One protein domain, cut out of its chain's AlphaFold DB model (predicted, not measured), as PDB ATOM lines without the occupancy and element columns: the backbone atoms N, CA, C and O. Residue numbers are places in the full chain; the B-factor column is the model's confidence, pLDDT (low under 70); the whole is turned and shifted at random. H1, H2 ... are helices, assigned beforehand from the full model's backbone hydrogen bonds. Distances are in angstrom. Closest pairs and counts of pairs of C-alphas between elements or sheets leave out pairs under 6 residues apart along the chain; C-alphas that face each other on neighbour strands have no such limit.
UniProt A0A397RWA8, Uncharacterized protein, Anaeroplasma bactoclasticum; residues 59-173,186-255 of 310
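What this domain is: This is residues 59 to 173 and 186 to 255 of the 310 residues of an uncharacterized protein of Anaeroplasma bactoclasticum (UniProt A0A397RWA8). One long helix, H6, is both core and long axis: H1, H2 and H3 pack round its residues 207 to 223, H7 folds back along residues 199 to 214, and H4 crosses residues 197 to 201. H5 lies out by the beginning of H6. The printed part has 185 residues with seven named helices, H1 to H7 in chain order, and no named strand: all helix. It is only just loose, close to compact, with a radius of gyration of the C-alphas of 19.5 A, and only just elongated, spanning 67 by 34 by 28 A.

How they stand to each other: H6, residues 187 to 223, is the hub, touching five helices. With H1, residues 59 to 73, and H2, residues 83 to 102, it forms a bundle, a group of aligned helices. H1 and H2 are a hairpin at 16 degrees, their closest C-alphas Ala 68 and Val 90, 6.2 A apart. H2 touches H6 the same way at 11 degrees, closest C-alphas Ser 91 and Leu 212, 6.1 A. H3, residues 115 to 133, touches H6 at a tilt of 36 degrees, only just steep, closest C-alphas Val 125 and Ile 215, 6.3 A. H7, residues 238 to 253, makes a hairpin with H6 at 6 degrees, closest C-alphas Ala 210 and Val 238, 5.5 A. H4, residues 146 to 154, touches H6 at C-alphas Leu 152 and Asp 197, the closest, 6.0 A. H5, residues 163 to 173, is close but not clearly touching H6. Every O i to N i+4 pair is within hydrogen-bond range in H1, H2, H3, H4 and H6, against 5 of 7 in H5 and 10 of 12 in H7.

Where its parts are: H6 runs 53.6 A, from C-alpha 187 at (0.804, 15.990, 38.318) to C-alpha 223 at (-44.792, -6.834, 54.916). H2 is 29.1 A and H3 26.5 A long.

The domain as a whole: Residues 174 to 185 are not printed, a gap of 16.6 A between C-alphas 173 and 186. The links H2 to H3, H3 to H4 and H6 to H7 are long. pLDDT is under 70 in 72 residues, among them 150 to 173 and 226 to 255.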
ATOM      1  N   SER A  59     -35.847 -17.608  53.923       80.56
ATOM      2  CA  SER A  59     -34.862 -18.058  52.928       80.56
ATOM      3  C   SER A  59     -35.153 -17.590  51.495       80.56
ATOM      4  O   SER A  59     -34.234 -17.342  50.725       80.56
ATOM      5  N   GLU A  60     -36.426 -17.488  51.112       82.62
ATOM      6  CA  GLU A  60     -36.822 -17.011  49.779       82.62
ATOM      7  C   GLU A  60     -36.634 -15.492  49.688       82.62
ATOM      8  O   GLU A  60     -36.138 -14.982  48.686       82.62
ATOM      9  N   ALA A  61     -36.929 -14.762  50.767       84.31
ATOM     10  CA  ALA A  61     -36.625 -13.337  50.856       84.31
ATOM     11  C   ALA A  61     -35.110 -13.063  50.775       84.31
ATOM     12  O   ALA A  61     -34.695 -12.146  50.067       84.31
ATOM     13  N   GLU A  62     -34.279 -13.876  51.436       84.94
ATOM     14  CA  GLU A  62     -32.813 -13.810  51.329       84.94
ATOM     15  C   GLU A  62     -32.337 -14.004  49.889       84.94
ATOM     16  O   GLU A  62     -31.510 -13.231  49.400       84.94
ATOM     17  N   GLU A  63     -32.888 -14.990  49.181       86.19
ATOM     18  CA  GLU A  63     -32.561 -15.233  47.778       86.19
ATOM     19  C   GLU A  63     -32.936 -14.029  46.901       86.19
ATOM     20  O   GLU A  63     -32.117 -13.559  46.107       86.19
ATOM     21  N   MET A  64     -34.128 -13.456  47.090       86.69
ATOM     22  CA  MET A  64     -34.552 -12.253  46.364       86.69
ATOM     23  C   MET A  64     -33.611 -11.068  46.610       86.69
ATOM     24  O   MET A  64     -33.272 -10.335  45.675       86.69
ATOM     25  N   ILE A  65     -33.148 -10.896  47.851       88.31
ATOM     26  CA  ILE A  65     -32.174  -9.867  48.221       88.31
ATOM     27  C   ILE A  65     -30.844 -10.101  47.500       88.31
ATOM     28  O   ILE A  65     -30.305  -9.176  46.886       88.31
ATOM     29  N   GLN A  66     -30.328 -11.331  47.513       86.44
ATOM     30  CA  GLN A  66     -29.075 -11.676  46.840       86.44
ATOM     31  C   GLN A  66     -29.166 -11.486  45.322       86.44
ATOM     32  O   GLN A  66     -28.241 -10.935  44.716       86.44
ATOM     33  N   ILE A  67     -30.291 -11.864  44.708       86.75
ATOM     34  CA  ILE A  67     -30.568 -11.626  43.287       86.75
ATOM     35  C   ILE A  67     -30.553 -10.127  42.990       86.75
ATOM     36  O   ILE A  67     -29.899  -9.700  42.040       86.75
ATOM     37  N   ALA A  68     -31.207  -9.310  43.816       87.38
ATOM     38  CA  ALA A  68     -31.214  -7.861  43.643       87.38
ATOM     39  C   ALA A  68     -29.799  -7.267  43.780       87.38
ATOM     40  O   ALA A  68     -29.377  -6.455  42.951       87.38
ATOM     41  N   MET A  69     -29.016  -7.707  44.771       86.94
ATOM     42  CA  MET A  69     -27.616  -7.295  44.931       86.94
ATOM     43  C   MET A  69     -26.756  -7.691  43.727       86.94
ATOM     44  O   MET A  69     -25.942  -6.890  43.259       86.94
ATOM     45  N   ALA A  70     -26.931  -8.906  43.205       85.88
ATOM     46  CA  ALA A  70     -26.240  -9.378  42.012       85.88
ATOM     47  C   ALA A  70     -26.651  -8.572  40.769       85.88
ATOM     48  O   ALA A  70     -25.784  -8.137  40.008       85.88
ATOM     49  N   ALA A  71     -27.945  -8.287  40.613       83.50
ATOM     50  CA  ALA A  71     -28.482  -7.493  39.515       83.50
ATOM     51  C   ALA A  71     -27.962  -6.047  39.529       83.50
ATOM     52  O   ALA A  71     -27.680  -5.462  38.482       83.50
ATOM     53  N   PHE A  72     -27.768  -5.471  40.717       85.25
ATOM     54  CA  PHE A  72     -27.121  -4.171  40.857       85.25
ATOM     55  C   PHE A  72     -25.611  -4.229  40.560       85.25
ATOM     56  O   PHE A  72     -25.050  -3.312  39.951       85.25
ATOM     57  N   LYS A  73     -24.926  -5.309  40.967       83.25
ATOM     58  CA  LYS A  73     -23.494  -5.517  40.687       83.25
ATOM     59  C   LYS A  73     -23.229  -5.655  39.177       83.25
ATOM     60  O   LYS A  73     -22.191  -5.150  38.723       83.25
ATOM     61  N   ASP A  74     -24.146  -6.281  38.434       80.44
ATOM     62  CA  ASP A  74     -24.064  -6.514  36.989       80.44
ATOM     63  C   ASP A  74     -24.267  -5.227  36.168       80.44
ATOM     64  O   ASP A  74     -25.352  -4.653  36.064       80.44
ATOM     65  N   LYS A  75     -23.188  -4.784  35.513       72.69
ATOM     66  CA  LYS A  75     -23.191  -3.585  34.663       72.69
ATOM     67  C   LYS A  75     -24.023  -3.754  33.389       72.69
ATOM     68  O   LYS A  75     -24.387  -2.749  32.786       72.69
ATOM     69  N   THR A  76     -24.288  -4.983  32.950       72.12
ATOM     70  CA  THR A  76     -25.040  -5.248  31.716       72.12
ATOM     71  C   THR A  76     -26.532  -4.979  31.888       72.12
ATOM     72  O   THR A  76     -27.163  -4.475  30.959       72.12
ATOM     73  N   LEU A  77     -27.062  -5.227  33.090       72.00
ATOM     74  CA  LEU A  77     -28.459  -4.988  33.456       72.00
ATOM     75  C   LEU A  77     -28.775  -3.505  33.678       72.00
ATOM     76  O   LEU A  77     -29.927  -3.104  33.581       72.00
ATOM     77  N   ARG A  78     -27.748  -2.681  33.906       72.81
ATOM     78  CA  ARG A  78     -27.879  -1.223  34.039       72.81
ATOM     79  C   ARG A  78     -28.273  -0.526  32.731       72.81
ATOM     80  O   ARG A  78     -28.830   0.569  32.749       72.81
ATOM     81  N   GLY A  79     -27.935  -1.114  31.581       73.81
ATOM     82  CA  GLY A  79     -28.116  -0.465  30.283       73.81
ATOM     83  C   GLY A  79     -27.432   0.908  30.224       73.81
ATOM     84  O   GLY A  79     -26.250   1.034  30.552       73.81
ATOM     85  N   ASP A  80     -28.188   1.927  29.813       72.88
ATOM     86  CA  ASP A  80     -27.709   3.308  29.677       72.88
ATOM     87  C   ASP A  80     -28.056   4.186  30.907       72.88
ATOM     88  O   ASP A  80     -27.762   5.381  30.917       72.88
ATOM     89  N   GLN A  81     -28.661   3.605  31.955       73.62
ATOM     90  CA  GLN A  81     -29.074   4.327  33.164       73.62
ATOM     91  C   GLN A  81     -27.879   4.778  34.013       73.62
ATOM     92  O   GLN A  81     -26.833   4.112  34.083       73.62
ATOM     93  N   LYS A  82     -28.055   5.895  34.733       82.06
ATOM     94  CA  LYS A  82     -27.104   6.303  35.776       82.06
ATOM     95  C   LYS A  82     -27.153   5.317  36.946       82.06
ATOM     96  O   LYS A  82     -28.163   4.672  37.205       82.06
ATOM     97  N   GLU A  83     -26.064   5.221  37.704       80.00
ATOM     98  CA  GLU A  83     -25.958   4.264  38.817       80.00
ATOM     99  C   GLU A  83     -27.040   4.457  39.891       80.00
ATOM    100  O   GLU A  83     -27.626   3.479  40.340       80.00
ATOM    101  N   MET A  84     -27.362   5.707  40.240       81.56
ATOM    102  CA  MET A  84     -28.442   6.025  41.184       81.56
ATOM    103  C   MET A  84     -29.827   5.618  40.649       81.56
ATOM    104  O   MET A  84     -30.671   5.143  41.403       81.56
ATOM    105  N   GLU A  85     -30.071   5.797  39.350       84.00
ATOM    106  CA  GLU A  85     -31.341   5.418  38.716       84.00
ATOM    107  C   GLU A  85     -31.512   3.898  38.719       84.00
ATOM    108  O   GLU A  85     -32.571   3.403  39.101       84.00
ATOM    109  N   HIS A  86     -30.442   3.167  38.397       85.81
ATOM    110  CA  HIS A  86     -30.412   1.707  38.474       85.81
ATOM    111  C   HIS A  86     -30.616   1.206  39.900       85.81
ATOM    112  O   HIS A  86     -31.422   0.312  40.134       85.81
ATOM    113  N   PHE A  87     -29.945   1.824  40.878       87.38
ATOM    114  CA  PHE A  87     -30.143   1.511  42.293       87.38
ATOM    115  C   PHE A  87     -31.609   1.686  42.705       87.38
ATOM    116  O   PHE A  87     -32.191   0.780  43.305       87.38
ATOM    117  N   LYS A  88     -32.226   2.822  42.350       87.50
ATOM    118  CA  LYS A  88     -33.642   3.086  42.630       87.50
ATOM    119  C   LYS A  88     -34.541   2.035  41.980       87.50
ATOM    120  O   LYS A  88     -35.434   1.518  42.645       87.50
ATOM    121  N   TYR A  89     -34.301   1.716  40.709       87.56
ATOM    122  CA  TYR A  89     -35.070   0.718  39.974       87.56
ATOM    123  C   TYR A  89     -34.981  -0.658  40.647       87.56
ATOM    124  O   TYR A  89     -36.010  -1.234  40.992       87.56
ATOM    125  N   VAL A  90     -33.774  -1.163  40.915       88.44
ATOM    126  CA  VAL A  90     -33.578  -2.468  41.568       88.44
ATOM    127  C   VAL A  90     -34.198  -2.492  42.970       88.44
ATOM    128  O   VAL A  90     -34.883  -3.451  43.314       88.44
ATOM    129  N   SER A  91     -34.036  -1.420  43.751       88.94
ATOM    130  CA  SER A  91     -34.624  -1.313  45.097       88.94
ATOM    131  C   SER A  91     -36.151  -1.358  45.061       88.94
ATOM    132  O   SER A  91     -36.764  -2.096  45.824       88.94
ATOM    133  N   MET A  92     -36.779  -0.605  44.152       88.88
ATOM    134  CA  MET A  92     -38.237  -0.615  44.004       88.88
ATOM    135  C   MET A  92     -38.751  -1.990  43.573       88.88
ATOM    136  O   MET A  92     -39.781  -2.425  44.078       88.88
ATOM    137  N   ASN A  93     -38.039  -2.675  42.677       87.81
ATOM    138  CA  ASN A  93     -38.398  -4.026  42.248       87.81
ATOM    139  C   ASN A  93     -38.277  -5.058  43.369       87.81
ATOM    140  O   ASN A  93     -39.138  -5.923  43.479       87.81
ATOM    141  N   LEU A  94     -37.242  -4.959  44.207       89.31
ATOM    142  CA  LEU A  94     -37.084  -5.811  45.388       89.31
ATOM    143  C   LEU A  94     -38.267  -5.657  46.340       89.31
ATOM    144  O   LEU A  94     -38.911  -6.645  46.682       89.31
ATOM    145  N   VAL A  95     -38.598  -4.418  46.706       89.62
ATOM    146  CA  VAL A  95     -39.719  -4.155  47.617       89.62
ATOM    147  C   VAL A  95     -41.042  -4.611  47.006       89.62
ATOM    148  O   VAL A  95     -41.845  -5.235  47.693       89.62
ATOM    149  N   TYR A  96     -41.268  -4.355  45.717       89.12
ATOM    150  CA  TYR A  96     -42.476  -4.805  45.029       89.12
ATOM    151  C   TYR A  96     -42.571  -6.331  44.943       89.12
ATOM    152  O   TYR A  96     -43.645  -6.879  45.172       89.12
ATOM    153  N   GLY A  97     -41.468  -7.019  44.641       86.56
ATOM    154  CA  GLY A  97     -41.421  -8.478  44.596       86.56
ATOM    155  C   GLY A  97     -41.784  -9.090  45.947       86.56
ATOM    156  O   GLY A  97     -42.646  -9.962  46.009       86.56
ATOM    157  N   ILE A  98     -41.192  -8.575  47.030       86.94
ATOM    158  CA  ILE A  98     -41.512  -8.992  48.403       86.94
ATOM    159  C   ILE A  98     -42.990  -8.716  48.711       86.94
ATOM    160  O   ILE A  98     -43.711  -9.612  49.144       86.94
ATOM    161  N   ALA A  99     -43.473  -7.502  48.437       86.50
ATOM    162  CA  ALA A  99     -44.860  -7.119  48.690       86.50
ATOM    163  C   ALA A  99     -45.861  -8.002  47.928       86.50
ATOM    164  O   ALA A  99     -46.864  -8.426  48.492       86.50
ATOM    165  N   SER A 100     -45.575  -8.319  46.663       86.69
ATOM    166  CA  SER A 100     -46.445  -9.137  45.807       86.69
ATOM    167  C   SER A 100     -46.567 -10.579  46.297       86.69
ATOM    168  O   SER A 100     -47.588 -11.214  46.059       86.69
ATOM    169  N   ARG A 101     -45.558 -11.097  47.008       84.56
ATOM    170  CA  ARG A 101     -45.620 -12.429  47.628       84.56
ATOM    171  C   ARG A 101     -46.559 -12.447  48.837       84.56
ATOM    172  O   ARG A 101     -47.325 -13.390  48.981       84.56
ATOM    173  N   PHE A 102     -46.557 -11.383  49.643       81.12
ATOM    174  CA  PHE A 102     -47.463 -11.243  50.792       81.12
ATOM    175  C   PHE A 102     -48.886 -10.799  50.414       81.12
ATOM    176  O   PHE A 102     -49.836 -11.095  51.138       81.12
ATOM    177  N   TYR A 103     -49.040 -10.090  49.292       81.50
ATOM    178  CA  TYR A 103     -50.304  -9.515  48.827       81.50
ATOM    179  C   TYR A 103     -50.568  -9.840  47.343       81.50
ATOM    180  O   TYR A 103     -50.664  -8.920  46.525       81.50
ATOM    181  N   PRO A 104     -50.703 -11.128  46.970       81.38
ATOM    182  CA  PRO A 104     -50.796 -11.552  45.567       81.38
ATOM    183  C   PRO A 104     -52.062 -11.055  44.858       81.38
ATOM    184  O   PRO A 104     -52.035 -10.772  43.663       81.38
ATOM    185  N   ASP A 105     -53.161 -10.899  45.596       80.31
ATOM    186  CA  ASP A 105     -54.444 -10.443  45.050       80.31
ATOM    187  C   ASP A 105     -54.547  -8.909  44.951       80.31
ATOM    188  O   ASP A 105     -55.526  -8.373  44.416       80.31
ATOM    189  N   SER A 106     -53.561  -8.172  45.477       77.56
ATOM    190  CA  SER A 106     -53.565  -6.713  45.420       77.56
ATOM    191  C   SER A 106     -53.134  -6.217  44.043       77.56
ATOM    192  O   SER A 106     -52.099  -6.598  43.505       77.56
ATOM    193  N   LYS A 107     -53.890  -5.257  43.496       81.75
ATOM    194  CA  LYS A 107     -53.482  -4.519  42.288       81.75
ATOM    195  C   LYS A 107     -52.246  -3.654  42.528       81.75
ATOM    196  O   LYS A 107     -51.520  -3.344  41.585       81.75
ATOM    197  N   HIS A 108     -52.033  -3.232  43.773       81.25
ATOM    198  CA  HIS A 108     -50.923  -2.375  44.163       81.25
ATOM    199  C   HIS A 108     -50.282  -2.873  45.470       81.25
ATOM    200  O   HIS A 108     -50.422  -2.211  46.498       81.25
ATOM    201  N   PRO A 109     -49.523  -3.988  45.436       82.62
ATOM    202  CA  PRO A 109     -48.953  -4.608  46.638       82.62
ATOM    203  C   PRO A 109     -48.115  -3.654  47.497       82.62
ATOM    204  O   PRO A 109     -48.144  -3.706  48.722       82.62
ATOM    205  N   PHE A 110     -47.410  -2.713  46.863       79.25
ATOM    206  CA  PHE A 110     -46.605  -1.698  47.550       79.25
ATOM    207  C   PHE A 110     -47.428  -0.776  48.474       79.25
ATOM    208  O   PHE A 110     -46.895  -0.261  49.452       79.25
ATOM    209  N   PHE A 111     -48.715  -0.557  48.176       83.69
ATOM    210  CA  PHE A 111     -49.603   0.348  48.919       83.69
ATOM    211  C   PHE A 111     -50.518  -0.371  49.916       83.69
ATOM    212  O   PHE A 111     -51.410   0.253  50.486       83.69
ATOM    213  N   GLU A 112     -50.290  -1.662  50.154       82.94
ATOM    214  CA  GLU A 112     -51.001  -2.427  51.187       82.94
ATOM    215  C   GLU A 112     -50.478  -2.139  52.605       82.94
ATOM    216  O   GLU A 112     -51.068  -2.564  53.601       82.94
ATOM    217  N   LEU A 113     -49.373  -1.393  52.720       83.12
ATOM    218  CA  LEU A 113     -48.901  -0.871  53.996       83.12
ATOM    219  C   LEU A 113     -49.702   0.355  54.421       83.12
ATOM    220  O   LEU A 113     -49.982   1.262  53.636       83.12
ATOM    221  N   THR A 114     -50.001   0.422  55.714       83.31
ATOM    222  CA  THR A 114     -50.517   1.649  56.323       83.31
ATOM    223  C   THR A 114     -49.438   2.737  56.355       83.31
ATOM    224  O   THR A 114     -48.240   2.474  56.209       83.31
ATOM    225  N   ILE A 115     -49.856   3.989  56.571       81.62
ATOM    226  CA  ILE A 115     -48.921   5.117  56.718       81.62
ATOM    227  C   ILE A 115     -47.965   4.870  57.893       81.62
ATOM    228  O   ILE A 115     -46.767   5.094  57.746       81.62
ATOM    229  N   ASP A 116     -48.471   4.363  59.019       80.12
ATOM    230  CA  ASP A 116     -47.655   4.089  60.206       80.12
ATOM    231  C   ASP A 116     -46.591   3.017  59.924       80.12
ATOM    232  O   ASP A 116     -45.417   3.228  60.215       80.12
ATOM    233  N   GLU A 117     -46.962   1.918  59.263       81.38
ATOM    234  CA  GLU A 117     -46.017   0.857  58.872       81.38
ATOM    235  C   GLU A 117     -44.986   1.348  57.846       81.38
ATOM    236  O   GLU A 117     -43.821   0.953  57.878       81.38
ATOM    237  N   SER A 118     -45.389   2.253  56.953       84.88
ATOM    238  CA  SER A 118     -44.479   2.880  55.989       84.88
ATOM    239  C   SER A 118     -43.465   3.798  56.681       84.88
ATOM    240  O   SER A 118     -42.288   3.816  56.320       84.88
ATOM    241  N   LEU A 119     -43.901   4.561  57.688       85.62
ATOM    242  CA  LEU A 119     -43.021   5.404  58.504       85.62
ATOM    243  C   LEU A 119     -42.067   4.565  59.359       85.62
ATOM    244  O   LEU A 119     -40.908   4.943  59.546       85.62
ATOM    245  N   GLU A 120     -42.539   3.424  59.848       85.50
ATOM    246  CA  GLU A 120     -41.739   2.469  60.602       85.50
ATOM    247  C   GLU A 120     -40.652   1.831  59.718       85.50
ATOM    248  O   GLU A 120     -39.479   1.873  60.084       85.50
ATOM    249  N   LEU A 121     -40.991   1.391  58.498       86.12
ATOM    250  CA  LEU A 121     -40.015   0.928  57.501       86.12
ATOM    251  C   LEU A 121     -38.918   1.974  57.246       86.12
ATOM    252  O   LEU A 121     -37.728   1.662  57.272       86.12
ATOM    253  N   ILE A 122     -39.309   3.234  57.022       87.06
ATOM    254  CA  ILE A 122     -38.356   4.332  56.806       87.06
ATOM    255  C   ILE A 122     -37.452   4.513  58.030       87.06
ATOM    256  O   ILE A 122     -36.252   4.745  57.877       87.06
ATOM    257  N   SER A 123     -38.014   4.413  59.235       87.62
ATOM    258  CA  SER A 123     -37.273   4.584  60.485       87.62
ATOM    259  C   SER A 123     -36.241   3.473  60.686       87.62
ATOM    260  O   SER A 123     -35.079   3.791  60.932       87.62
ATOM    261  N   TYR A 124     -36.603   2.206  60.466       87.50
ATOM    262  CA  TYR A 124     -35.659   1.090  60.579       87.50
ATOM    263  C   TYR A 124     -34.556   1.142  59.521       87.50
ATOM    264  O   TYR A 124     -33.375   0.987  59.843       87.50
ATOM    265  N   VAL A 125     -34.903   1.439  58.264       87.69
ATOM    266  CA  VAL A 125     -33.898   1.625  57.204       87.69
ATOM    267  C   VAL A 125     -32.946   2.764  57.563       87.69
ATOM    268  O   VAL A 125     -31.733   2.628  57.406       87.69
ATOM    269  N   LYS A 126     -33.471   3.883  58.077       89.50
ATOM    270  CA  LYS A 126     -32.666   5.027  58.517       89.50
ATOM    271  C   LYS A 126     -31.708   4.640  59.644       89.50
ATOM    272  O   LYS A 126     -30.544   5.021  59.572       89.50
ATOM    273  N   GLU A 127     -32.178   3.941  60.673       88.19
ATOM    274  CA  GLU A 127     -31.353   3.533  61.818       88.19
ATOM    275  C   GLU A 127     -30.191   2.646  61.375       88.19
ATOM    276  O   GLU A 127     -29.031   2.965  61.640       88.19
ATOM    277  N   ARG A 128     -30.481   1.610  60.585       83.06
ATOM    278  CA  ARG A 128     -29.450   0.706  60.064       83.06
ATOM    279  C   ARG A 128     -28.496   1.398  59.094       83.06
ATOM    280  O   ARG A 128     -27.296   1.134  59.098       83.06
ATOM    281  N   LEU A 129     -28.989   2.334  58.283       84.56
ATOM    282  CA  LEU A 129     -28.122   3.140  57.429       84.56
ATOM    283  C   LEU A 129     -27.222   4.078  58.253       84.56
ATOM    284  O   LEU A 129     -26.067   4.286  57.882       84.56
ATOM    285  N   ASP A 130     -27.707   4.624  59.373       84.88
ATOM    286  CA  ASP A 130     -26.893   5.440  60.281       84.88
ATOM    287  C   ASP A 130     -25.750   4.616  60.893       84.88
ATOM    288  O   ASP A 130     -24.619   5.105  60.953       84.88
ATOM    289  N   GLU A 131     -25.995   3.353  61.255       83.56
ATOM    290  CA  GLU A 131     -24.955   2.421  61.715       83.56
ATOM    291  C   GLU A 131     -23.866   2.205  60.656       83.56
ATOM    292  O   GLU A 131     -22.677   2.360  60.955       83.56
ATOM    293  N   ILE A 132     -24.255   1.945  59.401       78.75
ATOM    294  CA  ILE A 132     -23.308   1.809  58.281       78.75
ATOM    295  C   ILE A 132     -22.492   3.090  58.108       78.75
ATOM    296  O   ILE A 132     -21.262   3.059  58.054       78.75
ATOM    297  N   LEU A 133     -23.157   4.244  58.032       77.31
ATOM    298  CA  LEU A 133     -22.489   5.523  57.789       77.31
ATOM    299  C   LEU A 133     -21.606   5.969  58.965       77.31
ATOM    300  O   LEU A 133     -20.712   6.799  58.779       77.31
ATOM    301  N   ASN A 134     -21.824   5.425  60.164       79.69
ATOM    302  CA  ASN A 134     -20.975   5.646  61.333       79.69
ATOM    303  C   ASN A 134     -19.723   4.764  61.368       79.69
ATOM    304  O   ASN A 134     -18.836   5.025  62.192       79.69
ATOM    305  N   HIS A 135     -19.597   3.785  60.467       76.62
ATOM    306  CA  HIS A 135     -18.419   2.929  60.399       76.62
ATOM    307  C   HIS A 135     -17.144   3.736  60.111       76.62
ATOM    308  O   HIS A 135     -17.149   4.717  59.358       76.62
ATOM    309  N   ARG A 136     -16.016   3.317  60.705       61.06
ATOM    310  CA  ARG A 136     -14.749   4.078  60.726       61.06
ATOM    311  C   ARG A 136     -14.265   4.493  59.331       61.06
ATOM    312  O   ARG A 136     -13.703   5.577  59.197       61.06
ATOM    313  N   GLY A 137     -14.504   3.666  58.311       62.72
ATOM    314  CA  GLY A 137     -14.099   3.927  56.929       62.72
ATOM    315  C   GLY A 137     -15.065   4.785  56.094       62.72
ATOM    316  O   GLY A 137     -14.651   5.350  55.088       62.72
ATOM    317  N   ILE A 138     -16.328   4.936  56.512       70.12
ATOM    318  CA  ILE A 138     -17.395   5.611  55.738       70.12
ATOM    319  C   ILE A 138     -17.794   6.952  56.373       70.12
ATOM    320  O   ILE A 138     -18.308   7.845  55.700       70.12
ATOM    321  N   LYS A 139     -17.461   7.151  57.653       72.56
ATOM    322  CA  LYS A 139     -17.769   8.359  58.436       72.56
ATOM    323  C   LYS A 139     -17.324   9.672  57.782       72.56
ATOM    324  O   LYS A 139     -17.896  10.725  58.063       72.56
ATOM    325  N   LEU A 140     -16.316   9.630  56.907       66.94
ATOM    326  CA  LEU A 140     -15.870  10.794  56.142       66.94
ATOM    327  C   LEU A 140     -16.918  11.247  55.108       66.94
ATOM    328  O   LEU A 140     -17.136  12.449  54.958       66.94
ATOM    329  N   LEU A 141     -17.614  10.306  54.457       70.12
ATOM    330  CA  LEU A 141     -18.655  10.601  53.464       70.12
ATOM    331  C   LEU A 141     -19.887  11.260  54.093       70.12
ATOM    332  O   LEU A 141     -20.509  12.108  53.462       70.12
ATOM    333  N   ARG A 142     -20.185  10.965  55.367       76.25
ATOM    334  CA  ARG A 142     -21.300  11.569  56.122       76.25
ATOM    335  C   ARG A 142     -21.227  13.099  56.194       76.25
ATOM    336  O   ARG A 142     -22.246  13.761  56.361       76.25
ATOM    337  N   ARG A 143     -20.022  13.673  56.106       75.31
ATOM    338  CA  ARG A 143     -19.805  15.129  56.166       75.31
ATOM    339  C   ARG A 143     -19.857  15.806  54.796       75.31
ATOM    340  O   ARG A 143     -19.800  17.033  54.734       75.31
ATOM    341  N   LEU A 144     -19.925  15.033  53.714       76.31
ATOM    342  CA  LEU A 144     -19.987  15.568  52.360       76.31
ATOM    343  C   LEU A 144     -21.415  15.981  52.013       76.31
ATOM    344  O   LEU A 144     -22.391  15.356  52.423       76.31
ATOM    345  N   LYS A 145     -21.544  17.037  51.207       77.12
ATOM    346  CA  LYS A 145     -22.836  17.403  50.621       77.12
ATOM    347  C   LYS A 145     -23.217  16.369  49.567       77.12
ATOM    348  O   LYS A 145     -22.367  15.929  48.795       77.12
ATOM    349  N   ILE A 146     -24.512  16.084  49.447       77.06
ATOM    350  CA  ILE A 146     -25.044  15.198  48.401       77.06
ATOM    351  C   ILE A 146     -24.588  15.664  47.009       77.06
ATOM    352  O   ILE A 146     -24.173  14.846  46.197       77.06
ATOM    353  N   SER A 147     -24.556  16.976  46.750       73.69
ATOM    354  CA  SER A 147     -24.064  17.524  45.478       73.69
ATOM    355  C   SER A 147     -22.601  17.172  45.182       73.69
ATOM    356  O   SER A 147     -22.257  16.915  44.032       73.69
ATOM    357  N   GLN A 148     -21.748  17.114  46.209       70.25
ATOM    358  CA  GLN A 148     -20.350  16.707  46.057       70.25
ATOM    359  C   GLN A 148     -20.269  15.217  45.719       70.25
ATOM    360  O   GLN A 148     -19.585  14.845  44.772       70.25
ATOM    361  N   ILE A 149     -21.036  14.377  46.415       71.31
ATOM    362  CA  ILE A 149     -21.105  12.932  46.155       71.31
ATOM    363  C   ILE A 149     -21.602  12.646  44.726       71.31
ATOM    364  O   ILE A 149     -21.013  11.836  44.007       71.31
ATOM    365  N   MET A 150     -22.646  13.355  44.286       68.56
ATOM    366  CA  MET A 150     -23.183  13.227  42.930       68.56
ATOM    367  C   MET A 150     -22.152  13.631  41.879       68.56
ATOM    368  O   MET A 150     -21.943  12.887  40.925       68.56
ATOM    369  N   SER A 151     -21.443  14.746  42.089       66.44
ATOM    370  CA  SER A 151     -20.396  15.176  41.159       66.44
ATOM    371  C   SER A 151     -19.294  14.123  41.011       66.44
ATOM    372  O   SER A 151     -18.947  13.769  39.892       66.44
ATOM    373  N   LEU A 152     -18.838  13.514  42.112       64.38
ATOM    374  CA  LEU A 152     -17.798  12.477  42.097       64.38
ATOM    375  C   LEU A 152     -18.234  11.219  41.332       64.38
ATOM    376  O   LEU A 152     -17.422  10.591  40.656       64.38
ATOM    377  N   THR A 153     -19.527  10.891  41.381       61.16
ATOM    378  CA  THR A 153     -20.105   9.759  40.642       61.16
ATOM    379  C   THR A 153     -20.216  10.054  39.136       61.16
ATOM    380  O   THR A 153     -20.125   9.136  38.325       61.16
ATOM    381  N   GLU A 154     -20.367  11.321  38.738       58.09
ATOM    382  CA  GLU A 154     -20.490  11.738  37.332       58.09
ATOM    383  C   GLU A 154     -19.137  11.991  36.631       58.09
ATOM    384  O   GLU A 154     -19.038  11.810  35.416       58.09
ATOM    385  N   THR A 155     -18.067  12.364  37.352       50.31
ATOM    386  CA  THR A 155     -16.782  12.784  36.734       50.31
ATOM    387  C   THR A 155     -15.914  11.670  36.114       50.31
ATOM    388  O   THR A 155     -14.837  11.946  35.580       50.31
ATOM    389  N   THR A 156     -16.345  10.409  36.104       47.31
ATOM    390  CA  THR A 156     -15.498   9.244  35.758       47.31
ATOM    391  C   THR A 156     -15.441   8.849  34.275       47.31
ATOM    392  O   THR A 156     -15.096   7.718  33.948       47.31
ATOM    393  N   MET A 157     -15.670   9.773  33.338       41.88
ATOM    394  CA  MET A 157     -15.413   9.514  31.905       41.88
ATOM    395  C   MET A 157     -14.442  10.487  31.224       41.88
ATOM    396  O   MET A 157     -14.192  10.343  30.032       41.88
ATOM    397  N   GLN A 158     -13.869  11.463  31.939       37.38
ATOM    398  CA  GLN A 158     -12.979  12.458  31.313       37.38
ATOM    399  C   GLN A 158     -11.523  12.420  31.794       37.38
ATOM    400  O   GLN A 158     -10.647  12.878  31.067       37.38
ATOM    401  N   VAL A 159     -11.228  11.866  32.975       41.50
ATOM    402  CA  VAL A 159      -9.863  11.932  33.539       41.50
ATOM    403  C   VAL A 159      -9.021  10.697  33.200       41.50
ATOM    404  O   VAL A 159      -7.824  10.837  32.966       41.50
ATOM    405  N   VAL A 160      -9.640   9.517  33.078       41.44
ATOM    406  CA  VAL A 160      -8.939   8.259  32.743       41.44
ATOM    407  C   VAL A 160      -8.605   8.152  31.243       41.44
ATOM    408  O   VAL A 160      -7.591   7.562  30.898       41.44
ATOM    409  N   ASP A 161      -9.378   8.812  30.371       45.38
ATOM    410  CA  ASP A 161      -9.165   8.833  28.907       45.38
ATOM    411  C   ASP A 161      -8.411  10.077  28.402       45.38
ATOM    412  O   ASP A 161      -8.164  10.239  27.203       45.38
ATOM    413  N   SER A 162      -8.043  11.003  29.290       45.59
ATOM    414  CA  SER A 162      -7.259  12.158  28.865       45.59
ATOM    415  C   SER A 162      -5.796  11.742  28.700       45.59
ATOM    416  O   SER A 162      -5.174  11.227  29.629       45.59
ATOM    417  N   LYS A 163      -5.207  12.044  27.537       43.00
ATOM    418  CA  LYS A 163      -3.761  11.932  27.244       43.00
ATOM    419  C   LYS A 163      -2.845  12.475  28.362       43.00
ATOM    420  O   LYS A 163      -1.666  12.150  28.399       43.00
ATOM    421  N   ALA A 164      -3.365  13.280  29.290       44.56
ATOM    422  CA  ALA A 164      -2.660  13.766  30.471       44.56
ATOM    423  C   ALA A 164      -2.251  12.658  31.467       44.56
ATOM    424  O   ALA A 164      -1.221  12.807  32.124       44.56
ATOM    425  N   TYR A 165      -3.000  11.551  31.570       47.41
ATOM    426  CA  TYR A 165      -2.656  10.437  32.467       47.41
ATOM    427  C   TYR A 165      -1.446   9.634  31.950       47.41
ATOM    428  O   TYR A 165      -0.497   9.393  32.697       47.41
ATOM    429  N   GLU A 166      -1.408   9.321  30.649       48.84
ATOM    430  CA  GLU A 166      -0.250   8.669  30.010       48.84
ATOM    431  C   GLU A 166       1.000   9.561  30.008       48.84
ATOM    432  O   GLU A 166       2.117   9.091  30.241       48.84
ATOM    433  N   VAL A 167       0.824  10.869  29.799       46.38
ATOM    434  CA  VAL A 167       1.921  11.847  29.828       46.38
ATOM    435  C   VAL A 167       2.512  11.976  31.239       46.38
ATOM    436  O   VAL A 167       3.730  12.055  31.381       46.38
ATOM    437  N   GLY A 168       1.693  11.900  32.295       51.06
ATOM    438  CA  GLY A 168       2.165  11.933  33.685       51.06
ATOM    439  C   GLY A 168       3.060  10.749  34.075       51.06
ATOM    440  O   GLY A 168       4.044  10.937  34.792       51.06
ATOM    441  N   ILE A 169       2.767   9.545  33.567       46.84
ATOM    442  CA  ILE A 169       3.575   8.336  33.811       46.84
ATOM    443  C   ILE A 169       4.853   8.329  32.952       46.84
ATOM    444  O   ILE A 169       5.919   7.936  33.434       46.84
ATOM    445  N   ASN A 170       4.788   8.814  31.708       44.72
ATOM    446  CA  ASN A 170       5.951   8.865  30.812       44.72
ATOM    447  C   ASN A 170       6.951   9.982  31.163       44.72
ATOM    448  O   ASN A 170       8.155   9.803  30.951       44.72
ATOM    449  N   LEU A 171       6.502  11.095  31.763       43.22
ATOM    450  CA  LEU A 171       7.409  12.130  32.275       43.22
ATOM    451  C   LEU A 171       8.270  11.620  33.437       43.22
ATOM    452  O   LEU A 171       9.443  11.959  33.506       43.22
ATOM    453  N   GLN A 172       7.752  10.765  34.323       43.97
ATOM    454  CA  GLN A 172       8.548  10.254  35.451       43.97
ATOM    455  C   GLN A 172       9.707   9.348  35.010       43.97
ATOM    456  O   GLN A 172      10.732   9.295  35.687       43.97
ATOM    457  N   LYS A 173       9.585   8.676  33.857       44.25
ATOM    458  CA  LYS A 173      10.653   7.834  33.294       44.25
ATOM    459  C   LYS A 173      11.736   8.631  32.555       44.25
ATOM    460  O   LYS A 173      12.802   8.082  32.295       44.25
ATOM    461  N   ASN A 186       0.178  20.556  38.361       48.81
ATOM    462  CA  ASN A 186       0.793  19.722  39.392       48.81
ATOM    463  C   ASN A 186       0.338  18.260  39.176       48.81
ATOM    464  O   ASN A 186      -0.815  17.943  39.496       48.81
ATOM    465  N   PRO A 187       1.196  17.360  38.655       46.03
ATOM    466  CA  PRO A 187       0.804  15.990  38.318       46.03
ATOM    467  C   PRO A 187       0.393  15.200  39.566       46.03
ATOM    468  O   PRO A 187      -0.490  14.348  39.503       46.03
ATOM    469  N   LEU A 188       0.946  15.549  40.731       43.31
ATOM    470  CA  LEU A 188       0.566  14.952  42.009       43.31
ATOM    471  C   LEU A 188      -0.870  15.308  42.397       43.31
ATOM    472  O   LEU A 188      -1.546  14.488  43.004       43.31
ATOM    473  N   ASN A 189      -1.371  16.491  42.032       44.75
ATOM    474  CA  ASN A 189      -2.752  16.876  42.329       44.75
ATOM    475  C   ASN A 189      -3.764  16.167  41.416       44.75
ATOM    476  O   ASN A 189      -4.886  15.933  41.852       44.75
ATOM    477  N   LEU A 190      -3.389  15.800  40.184       44.38
ATOM    478  CA  LEU A 190      -4.231  14.987  39.295       44.38
ATOM    479  C   LEU A 190      -4.248  13.514  39.711       44.38
ATOM    480  O   LEU A 190      -5.314  12.909  39.727       44.38
ATOM    481  N   ILE A 191      -3.099  12.965  40.118       40.41
ATOM    482  CA  ILE A 191      -3.002  11.605  40.669       40.41
ATOM    483  C   ILE A 191      -3.783  11.512  41.989       40.41
ATOM    484  O   ILE A 191      -4.583  10.600  42.161       40.41
ATOM    485  N   LYS A 192      -3.642  12.504  42.885       42.72
ATOM    486  CA  LYS A 192      -4.455  12.600  44.110       42.72
ATOM    487  C   LYS A 192      -5.951  12.669  43.796       42.72
ATOM    488  O   LYS A 192      -6.715  11.948  44.421       42.72
ATOM    489  N   LYS A 193      -6.374  13.485  42.821       46.22
ATOM    490  CA  LYS A 193      -7.787  13.563  42.400       46.22
ATOM    491  C   LYS A 193      -8.295  12.229  41.830       46.22
ATOM    492  O   LYS A 193      -9.320  11.743  42.285       46.22
ATOM    493  N   GLY A 194      -7.545  11.586  40.933       43.47
ATOM    494  CA  GLY A 194      -7.947  10.320  40.309       43.47
ATOM    495  C   GLY A 194      -8.066   9.142  41.283       43.47
ATOM    496  O   GLY A 194      -9.013   8.367  41.186       43.47
ATOM    497  N   THR A 195      -7.158   9.017  42.257       46.94
ATOM    498  CA  THR A 195      -7.234   7.946  43.269       46.94
ATOM    499  C   THR A 195      -8.381   8.174  44.262       46.94
ATOM    500  O   THR A 195      -9.052   7.219  44.652       46.94
ATOM    501  N   ILE A 196      -8.651   9.433  44.633       50.19
ATOM    502  CA  ILE A 196      -9.771   9.789  45.520       50.19
ATOM    503  C   ILE A 196     -11.119   9.484  44.844       50.19
ATOM    504  O   ILE A 196     -11.990   8.889  45.479       50.19
ATOM    505  N   ASP A 197     -11.276   9.812  43.559       55.62
ATOM    506  CA  ASP A 197     -12.533   9.612  42.823       55.62
ATOM    507  C   ASP A 197     -12.883   8.118  42.656       55.62
ATOM    508  O   ASP A 197     -14.038   7.718  42.830       55.62
ATOM    509  N   VAL A 198     -11.883   7.264  42.393       57.97
ATOM    510  CA  VAL A 198     -12.071   5.803  42.296       57.97
ATOM    511  C   VAL A 198     -12.432   5.197  43.653       57.97
ATOM    512  O   VAL A 198     -13.343   4.370  43.729       57.97
ATOM    513  N   GLY A 199     -11.770   5.634  44.730       63.81
ATOM    514  CA  GLY A 199     -12.084   5.195  46.089       63.81
ATOM    515  C   GLY A 199     -13.527   5.522  46.476       63.81
ATOM    516  O   GLY A 199     -14.256   4.644  46.932       63.81
ATOM    517  N   VAL A 200     -13.986   6.751  46.216       66.50
ATOM    518  CA  VAL A 200     -15.368   7.165  46.512       66.50
ATOM    519  C   VAL A 200     -16.386   6.340  45.724       66.50
ATOM    520  O   VAL A 200     -17.374   5.906  46.309       66.50
ATOM    521  N   HIS A 201     -16.151   6.062  44.439       71.69
ATOM    522  CA  HIS A 201     -17.070   5.246  43.636       71.69
ATOM    523  C   HIS A 201     -17.197   3.808  44.165       71.69
ATOM    524  O   HIS A 201     -18.307   3.291  44.282       71.69
ATOM    525  N   VAL A 202     -16.083   3.173  44.550       72.69
ATOM    526  CA  VAL A 202     -16.104   1.829  45.157       72.69
ATOM    527  C   VAL A 202     -16.896   1.835  46.464       72.69
ATOM    528  O   VAL A 202     -17.731   0.954  46.680       72.69
ATOM    529  N   ILE A 203     -16.684   2.845  47.310       73.69
ATOM    530  CA  ILE A 203     -17.408   2.981  48.577       73.69
ATOM    531  C   ILE A 203     -18.898   3.196  48.327       73.69
ATOM    532  O   ILE A 203     -19.716   2.503  48.924       73.69
ATOM    533  N   MET A 204     -19.261   4.104  47.419       79.06
ATOM    534  CA  MET A 204     -20.657   4.370  47.069       79.06
ATOM    535  C   MET A 204     -21.347   3.116  46.539       79.06
ATOM    536  O   MET A 204     -22.439   2.790  46.994       79.06
ATOM    537  N   LYS A 205     -20.687   2.352  45.661       82.00
ATOM    538  CA  LYS A 205     -21.226   1.084  45.162       82.00
ATOM    539  C   LYS A 205     -21.491   0.091  46.294       82.00
ATOM    540  O   LYS A 205     -22.526  -0.574  46.297       82.00
ATOM    541  N   LYS A 206     -20.589  -0.001  47.274       80.50
ATOM    542  CA  LYS A 206     -20.784  -0.858  48.448       80.50
ATOM    543  C   LYS A 206     -21.889  -0.354  49.375       80.50
ATOM    544  O   LYS A 206     -22.661  -1.173  49.863       80.50
ATOM    545  N   ILE A 207     -22.013   0.960  49.568       83.00
ATOM    546  CA  ILE A 207     -23.134   1.559  50.305       83.00
ATOM    547  C   ILE A 207     -24.454   1.214  49.617       83.00
ATOM    548  O   ILE A 207     -25.381   0.795  50.302       83.00
ATOM    549  N   TYR A 208     -24.541   1.321  48.287       86.94
ATOM    550  CA  TYR A 208     -25.739   0.923  47.544       86.94
ATOM    551  C   TYR A 208     -26.085  -0.551  47.768       86.94
ATOM    552  O   TYR A 208     -27.225  -0.856  48.102       86.94
ATOM    553  N   ILE A 209     -25.110  -1.459  47.659       86.12
ATOM    554  CA  ILE A 209     -25.332  -2.897  47.884       86.12
ATOM    555  C   ILE A 209     -25.812  -3.165  49.318       86.12
ATOM    556  O   ILE A 209     -26.807  -3.857  49.505       86.12
ATOM    557  N   ALA A 210     -25.153  -2.588  50.325       85.69
ATOM    558  CA  ALA A 210     -25.535  -2.785  51.722       85.69
ATOM    559  C   ALA A 210     -26.921  -2.192  52.027       85.69
ATOM    560  O   ALA A 210     -27.733  -2.818  52.703       85.69
ATOM    561  N   THR A 211     -27.226  -1.016  51.467       87.88
ATOM    562  CA  THR A 211     -28.545  -0.379  51.594       87.88
ATOM    563  C   THR A 211     -29.627  -1.242  50.954       87.88
ATOM    564  O   THR A 211     -30.705  -1.373  51.519       87.88
ATOM    565  N   LEU A 212     -29.348  -1.868  49.808       88.12
ATOM    566  CA  LEU A 212     -30.291  -2.761  49.137       88.12
ATOM    567  C   LEU A 212     -30.640  -3.980  50.003       88.12
ATOM    568  O   LEU A 212     -31.810  -4.341  50.095       88.12
ATOM    569  N   GLY A 213     -29.642  -4.559  50.679       86.81
ATOM    570  CA  GLY A 213     -29.858  -5.636  51.647       86.81
ATOM    571  C   GLY A 213     -30.736  -5.209  52.813       86.81
ATOM    572  O   GLY A 213     -31.738  -5.857  53.093       86.81
ATOM    573  N   ILE A 214     -30.430  -4.056  53.417       89.31
ATOM    574  CA  ILE A 214     -31.243  -3.483  54.498       89.31
ATOM    575  C   ILE A 214     -32.685  -3.258  54.040       89.31
ATOM    576  O   ILE A 214     -33.613  -3.658  54.735       89.31
ATOM    577  N   ILE A 215     -32.888  -2.625  52.880       90.88
ATOM    578  CA  ILE A 215     -34.231  -2.353  52.357       90.88
ATOM    579  C   ILE A 215     -35.014  -3.657  52.205       90.88
ATOM    580  O   ILE A 215     -36.178  -3.696  52.586       90.88
ATOM    581  N   GLY A 216     -34.398  -4.713  51.670       87.88
ATOM    582  CA  GLY A 216     -35.062  -6.003  51.508       87.88
ATOM    583  C   GLY A 216     -35.397  -6.687  52.833       87.88
ATOM    584  O   GLY A 216     -36.521  -7.151  53.005       87.88
ATOM    585  N   GLU A 217     -34.461  -6.699  53.786       87.62
ATOM    586  CA  GLU A 217     -34.678  -7.272  55.120       87.62
ATOM    587  C   GLU A 217     -35.798  -6.546  55.876       87.62
ATOM    588  O   GLU A 217     -36.688  -7.184  56.439       87.62
ATOM    589  N   GLU A 218     -35.790  -5.211  55.872       88.06
ATOM    590  CA  GLU A 218     -36.819  -4.427  56.558       88.06
ATOM    591  C   GLU A 218     -38.160  -4.469  55.818       88.06
ATOM    592  O   GLU A 218     -39.210  -4.552  56.457       88.06
ATOM    593  N   ALA A 219     -38.155  -4.501  54.480       88.69
ATOM    594  CA  ALA A 219     -39.371  -4.720  53.706       88.69
ATOM    595  C   ALA A 219     -40.003  -6.065  54.077       88.69
ATOM    596  O   ALA A 219     -41.182  -6.100  54.422       88.69
ATOM    597  N   TYR A 220     -39.232  -7.157  54.095       88.56
ATOM    598  CA  TYR A 220     -39.741  -8.459  54.520       88.56
ATOM    599  C   TYR A 220     -40.400  -8.392  55.901       88.56
ATOM    600  O   TYR A 220     -41.540  -8.832  56.054       88.56
ATOM    601  N   LYS A 221     -39.730  -7.805  56.901       85.81
ATOM    602  CA  LYS A 221     -40.245  -7.732  58.282       85.81
ATOM    603  C   LYS A 221     -41.552  -6.944  58.389       85.81
ATOM    604  O   LYS A 221     -42.464  -7.332  59.122       85.81
ATOM    605  N   ILE A 222     -41.652  -5.840  57.652       85.00
ATOM    606  CA  ILE A 222     -42.830  -4.970  57.672       85.00
ATOM    607  C   ILE A 222     -43.994  -5.600  56.896       85.00
ATOM    608  O   ILE A 222     -45.118  -5.620  57.401       85.00
ATOM    609  N   PHE A 223     -43.748  -6.177  55.714       82.94
ATOM    610  CA  PHE A 223     -44.792  -6.834  54.916       82.94
ATOM    611  C   PHE A 223     -45.289  -8.145  55.550       82.94
ATOM    612  O   PHE A 223     -46.493  -8.388  55.547       82.94
ATOM    613  N   SER A 224     -44.414  -8.926  56.195       79.88
ATOM    614  CA  SER A 224     -44.801 -10.115  56.983       79.88
ATOM    615  C   SER A 224     -45.519  -9.783  58.298       79.88
ATOM    616  O   SER A 224     -45.964 -10.684  59.006       79.88
ATOM    617  N   LYS A 225     -45.616  -8.495  58.670       77.81
ATOM    618  CA  LYS A 225     -46.104  -8.023  59.982       77.81
ATOM    619  C   LYS A 225     -45.329  -8.611  61.176       77.81
ATOM    620  O   LYS A 225     -45.797  -8.527  62.315       77.81
ATOM    621  N   SER A 226     -44.139  -9.168  60.938       61.62
ATOM    622  CA  SER A 226     -43.299  -9.833  61.941       61.62
ATOM    623  C   SER A 226     -42.501  -8.858  62.814       61.62
ATOM    624  O   SER A 226     -41.951  -9.271  63.829       61.62
ATOM    625  N   TYR A 227     -42.529  -7.552  62.519       57.31
ATOM    626  CA  TYR A 227     -41.870  -6.500  63.312       57.31
ATOM    627  C   TYR A 227     -42.242  -6.490  64.814       57.31
ATOM    628  O   TYR A 227     -41.516  -5.935  65.634       57.31
ATOM    629  N   LYS A 228     -43.354  -7.134  65.202       50.12
ATOM    630  CA  LYS A 228     -43.783  -7.283  66.605       50.12
ATOM    631  C   LYS A 228     -43.070  -8.408  67.368       50.12
ATOM    632  O   LYS A 228     -43.068  -8.374  68.594       50.12
ATOM    633  N   ASN A 229     -42.459  -9.371  66.675       46.03
ATOM    634  CA  ASN A 229     -41.719 -10.490  67.258       46.03
ATOM    635  C   ASN A 229     -40.280 -10.467  66.717       46.03
ATOM    636  O   ASN A 229     -39.980 -11.037  65.675       46.03
ATOM    637  N   TYR A 230     -39.389  -9.803  67.452       43.09
ATOM    638  CA  TYR A 230     -37.981  -9.522  67.121       43.09
ATOM    639  C   TYR A 230     -37.050 -10.755  66.942       43.09
ATOM    640  O   TYR A 230     -35.832 -10.612  67.009       43.09
ATOM    641  N   SER A 231     -37.573 -11.971  66.750       34.38
ATOM    642  CA  SER A 231     -36.787 -13.218  66.779       34.38
ATOM    643  C   SER A 231     -36.396 -13.797  65.416       34.38
ATOM    644  O   SER A 231     -35.641 -14.764  65.385       34.38
ATOM    645  N   GLU A 232     -36.863 -13.235  64.300       41.53
ATOM    646  CA  GLU A 232     -36.468 -13.678  62.954       41.53
ATOM    647  C   GLU A 232     -35.549 -12.637  62.308       41.53
ATOM    648  O   GLU A 232     -35.960 -11.748  61.561       41.53
ATOM    649  N   THR A 233     -34.265 -12.707  62.652       46.19
ATOM    650  CA  THR A 233     -33.223 -11.936  61.976       46.19
ATOM    651  C   THR A 233     -32.897 -12.613  60.652       46.19
ATOM    652  O   THR A 233     -32.230 -13.646  60.640       46.19
ATOM    653  N   ILE A 234     -33.368 -12.033  59.553       51.19
ATOM    654  CA  ILE A 234     -32.843 -12.328  58.219       51.19
ATOM    655  C   ILE A 234     -31.452 -11.699  58.110       51.19
ATOM    656  O   ILE A 234     -31.312 -10.508  58.385       51.19
ATOM    657  N   ASP A 235     -30.445 -12.485  57.725       58.81
ATOM    658  CA  ASP A 235     -29.101 -11.993  57.392       58.81
ATOM    659  C   ASP A 235     -28.909 -12.120  55.879       58.81
ATOM    660  O   ASP A 235     -28.393 -13.111  55.367       58.81
ATOM    661  N   GLY A 236     -29.329 -11.096  55.135       56.62
ATOM    662  CA  GLY A 236     -29.218 -11.025  53.677       56.62
ATOM    663  C   GLY A 236     -27.788 -10.786  53.179       56.62
ATOM    664  O   GLY A 236     -27.603 -10.235  52.094       56.62
ATOM    665  N   GLY A 237     -26.769 -11.127  53.977       57.91
ATOM    666  CA  GLY A 237     -25.352 -10.911  53.681       57.91
ATOM    667  C   GLY A 237     -24.849  -9.498  53.989       57.91
ATOM    668  O   GLY A 237     -23.691  -9.179  53.723       57.91
ATOM    669  N   VAL A 238     -25.673  -8.631  54.589       59.81
ATOM    670  CA  VAL A 238     -25.308  -7.233  54.897       59.81
ATOM    671  C   VAL A 238     -24.056  -7.174  55.780       59.81
ATOM    672  O   VAL A 238     -23.181  -6.329  55.581       59.81
ATOM    673  N   THR A 239     -23.928  -8.111  56.718       58.22
ATOM    674  CA  THR A 239     -22.827  -8.170  57.686       58.22
ATOM    675  C   THR A 239     -21.489  -8.556  57.039       58.22
ATOM    676  O   THR A 239     -20.435  -8.043  57.429       58.22
ATOM    677  N   GLU A 240     -21.505  -9.434  56.032       62.84
ATOM    678  CA  GLU A 240     -20.307  -9.832  55.284       62.84
ATOM    679  C   GLU A 240     -19.835  -8.719  54.346       62.84
ATOM    680  O   GLU A 240     -18.647  -8.379  54.317       62.84
ATOM    681  N   GLU A 241     -20.768  -8.074  53.649       61.41
ATOM    682  CA  GLU A 241     -20.510  -6.929  52.780       61.41
ATOM    683  C   GLU A 241     -19.895  -5.755  53.560       61.41
ATOM    684  O   GLU A 241     -18.971  -5.099  53.062       61.41
ATOM    685  N   LEU A 242     -20.346  -5.530  54.801       59.12
ATOM    686  CA  LEU A 242     -19.800  -4.524  55.718       59.12
ATOM    687  C   LEU A 242     -18.378  -4.863  56.182       59.12
ATOM    688  O   LEU A 242     -17.488  -4.017  56.083       59.12
ATOM    689  N   LYS A 243     -18.113  -6.106  56.604       60.72
ATOM    690  CA  LYS A 243     -16.758  -6.550  56.996       60.72
ATOM    691  C   LYS A 243     -15.768  -6.486  55.829       60.72
ATOM    692  O   LYS A 243     -14.614  -6.083  55.996       60.72
ATOM    693  N   ASN A 244     -16.221  -6.828  54.625       60.88
ATOM    694  CA  ASN A 244     -15.437  -6.699  53.397       60.88
ATOM    695  C   ASN A 244     -15.205  -5.231  53.001       60.88
ATOM    696  O   ASN A 244     -14.286  -4.931  52.233       60.88
ATOM    697  N   MET A 245     -16.019  -4.300  53.503       59.34
ATOM    698  CA  MET A 245     -15.847  -2.871  53.267       59.34
ATOM    699  C   MET A 245     -14.601  -2.333  53.967       59.34
ATOM    700  O   MET A 245     -13.802  -1.660  53.322       59.34
ATOM    701  N   ASP A 246     -14.374  -2.696  55.230       55.50
ATOM    702  CA  ASP A 246     -13.231  -2.207  56.011       55.50
ATOM    703  C   ASP A 246     -11.880  -2.619  55.429       55.50
ATOM    704  O   ASP A 246     -10.953  -1.810  55.344       55.50
ATOM    705  N   LYS A 247     -11.763  -3.877  54.999       58.78
ATOM    706  CA  LYS A 247     -10.504  -4.441  54.497       58.78
ATOM    707  C   LYS A 247     -10.064  -3.784  53.187       58.78
ATOM    708  O   LYS A 247      -8.885  -3.486  52.999       58.78
ATOM    709  N   GLU A 248     -11.016  -3.525  52.298       56.31
ATOM    710  CA  GLU A 248     -10.757  -2.931  50.986       56.31
ATOM    711  C   GLU A 248     -10.589  -1.405  51.080       56.31
ATOM    712  O   GLU A 248      -9.697  -0.840  50.447       56.31
ATOM    713  N   LEU A 249     -11.341  -0.751  51.972       54.44
ATOM    714  CA  LEU A 249     -11.173   0.662  52.315       54.44
ATOM    715  C   LEU A 249      -9.772   0.967  52.824       54.44
ATOM    716  O   LEU A 249      -9.096   1.837  52.279       54.44
ATOM    717  N   LEU A 250      -9.306   0.207  53.815       51.06
ATOM    718  CA  LEU A 250      -7.952   0.348  54.339       51.06
ATOM    719  C   LEU A 250      -6.903   0.104  53.250       51.06
ATOM    720  O   LEU A 250      -5.889   0.786  53.234       51.06
ATOM    721  N   SER A 251      -7.150  -0.796  52.295       49.12
ATOM    722  CA  SER A 251      -6.225  -1.016  51.174       49.12
ATOM    723  C   SER A 251      -6.211   0.127  50.145       49.12
ATOM    724  O   SER A 251      -5.144   0.470  49.642       49.12
ATOM    725  N   SER A 252      -7.359   0.762  49.879       44.84
ATOM    726  CA  SER A 252      -7.471   1.911  48.964       44.84
ATOM    727  C   SER A 252      -6.965   3.225  49.570       44.84
ATOM    728  O   SER A 252      -6.447   4.072  48.848       44.84
ATOM    729  N   LEU A 253      -7.069   3.376  50.896       42.38
ATOM    730  CA  LEU A 253      -6.603   4.546  51.645       42.38
ATOM    731  C   LEU A 253      -5.116   4.438  52.026       42.38
ATOM    732  O   LEU A 253      -4.440   5.458  52.076       42.38
ATOM    733  N   ASN A 254      -4.585   3.223  52.236       40.41
ATOM    734  CA  ASN A 254      -3.159   2.985  52.521       40.41
ATOM    735  C   ASN A 254      -2.270   2.930  51.265       40.41
ATOM    736  O   ASN A 254      -1.060   2.744  51.396       40.41
ATOM    737  N   GLN A 255      -2.805   3.135  50.056       34.06
ATOM    738  CA  GLN A 255      -1.983   3.523  48.899       34.06
ATOM    739  C   GLN A 255      -1.552   4.997  49.013       34.06
ATOM    740  O   GLN A 255      -1.704   5.798  48.092       34.06
TER     741      GLN A 255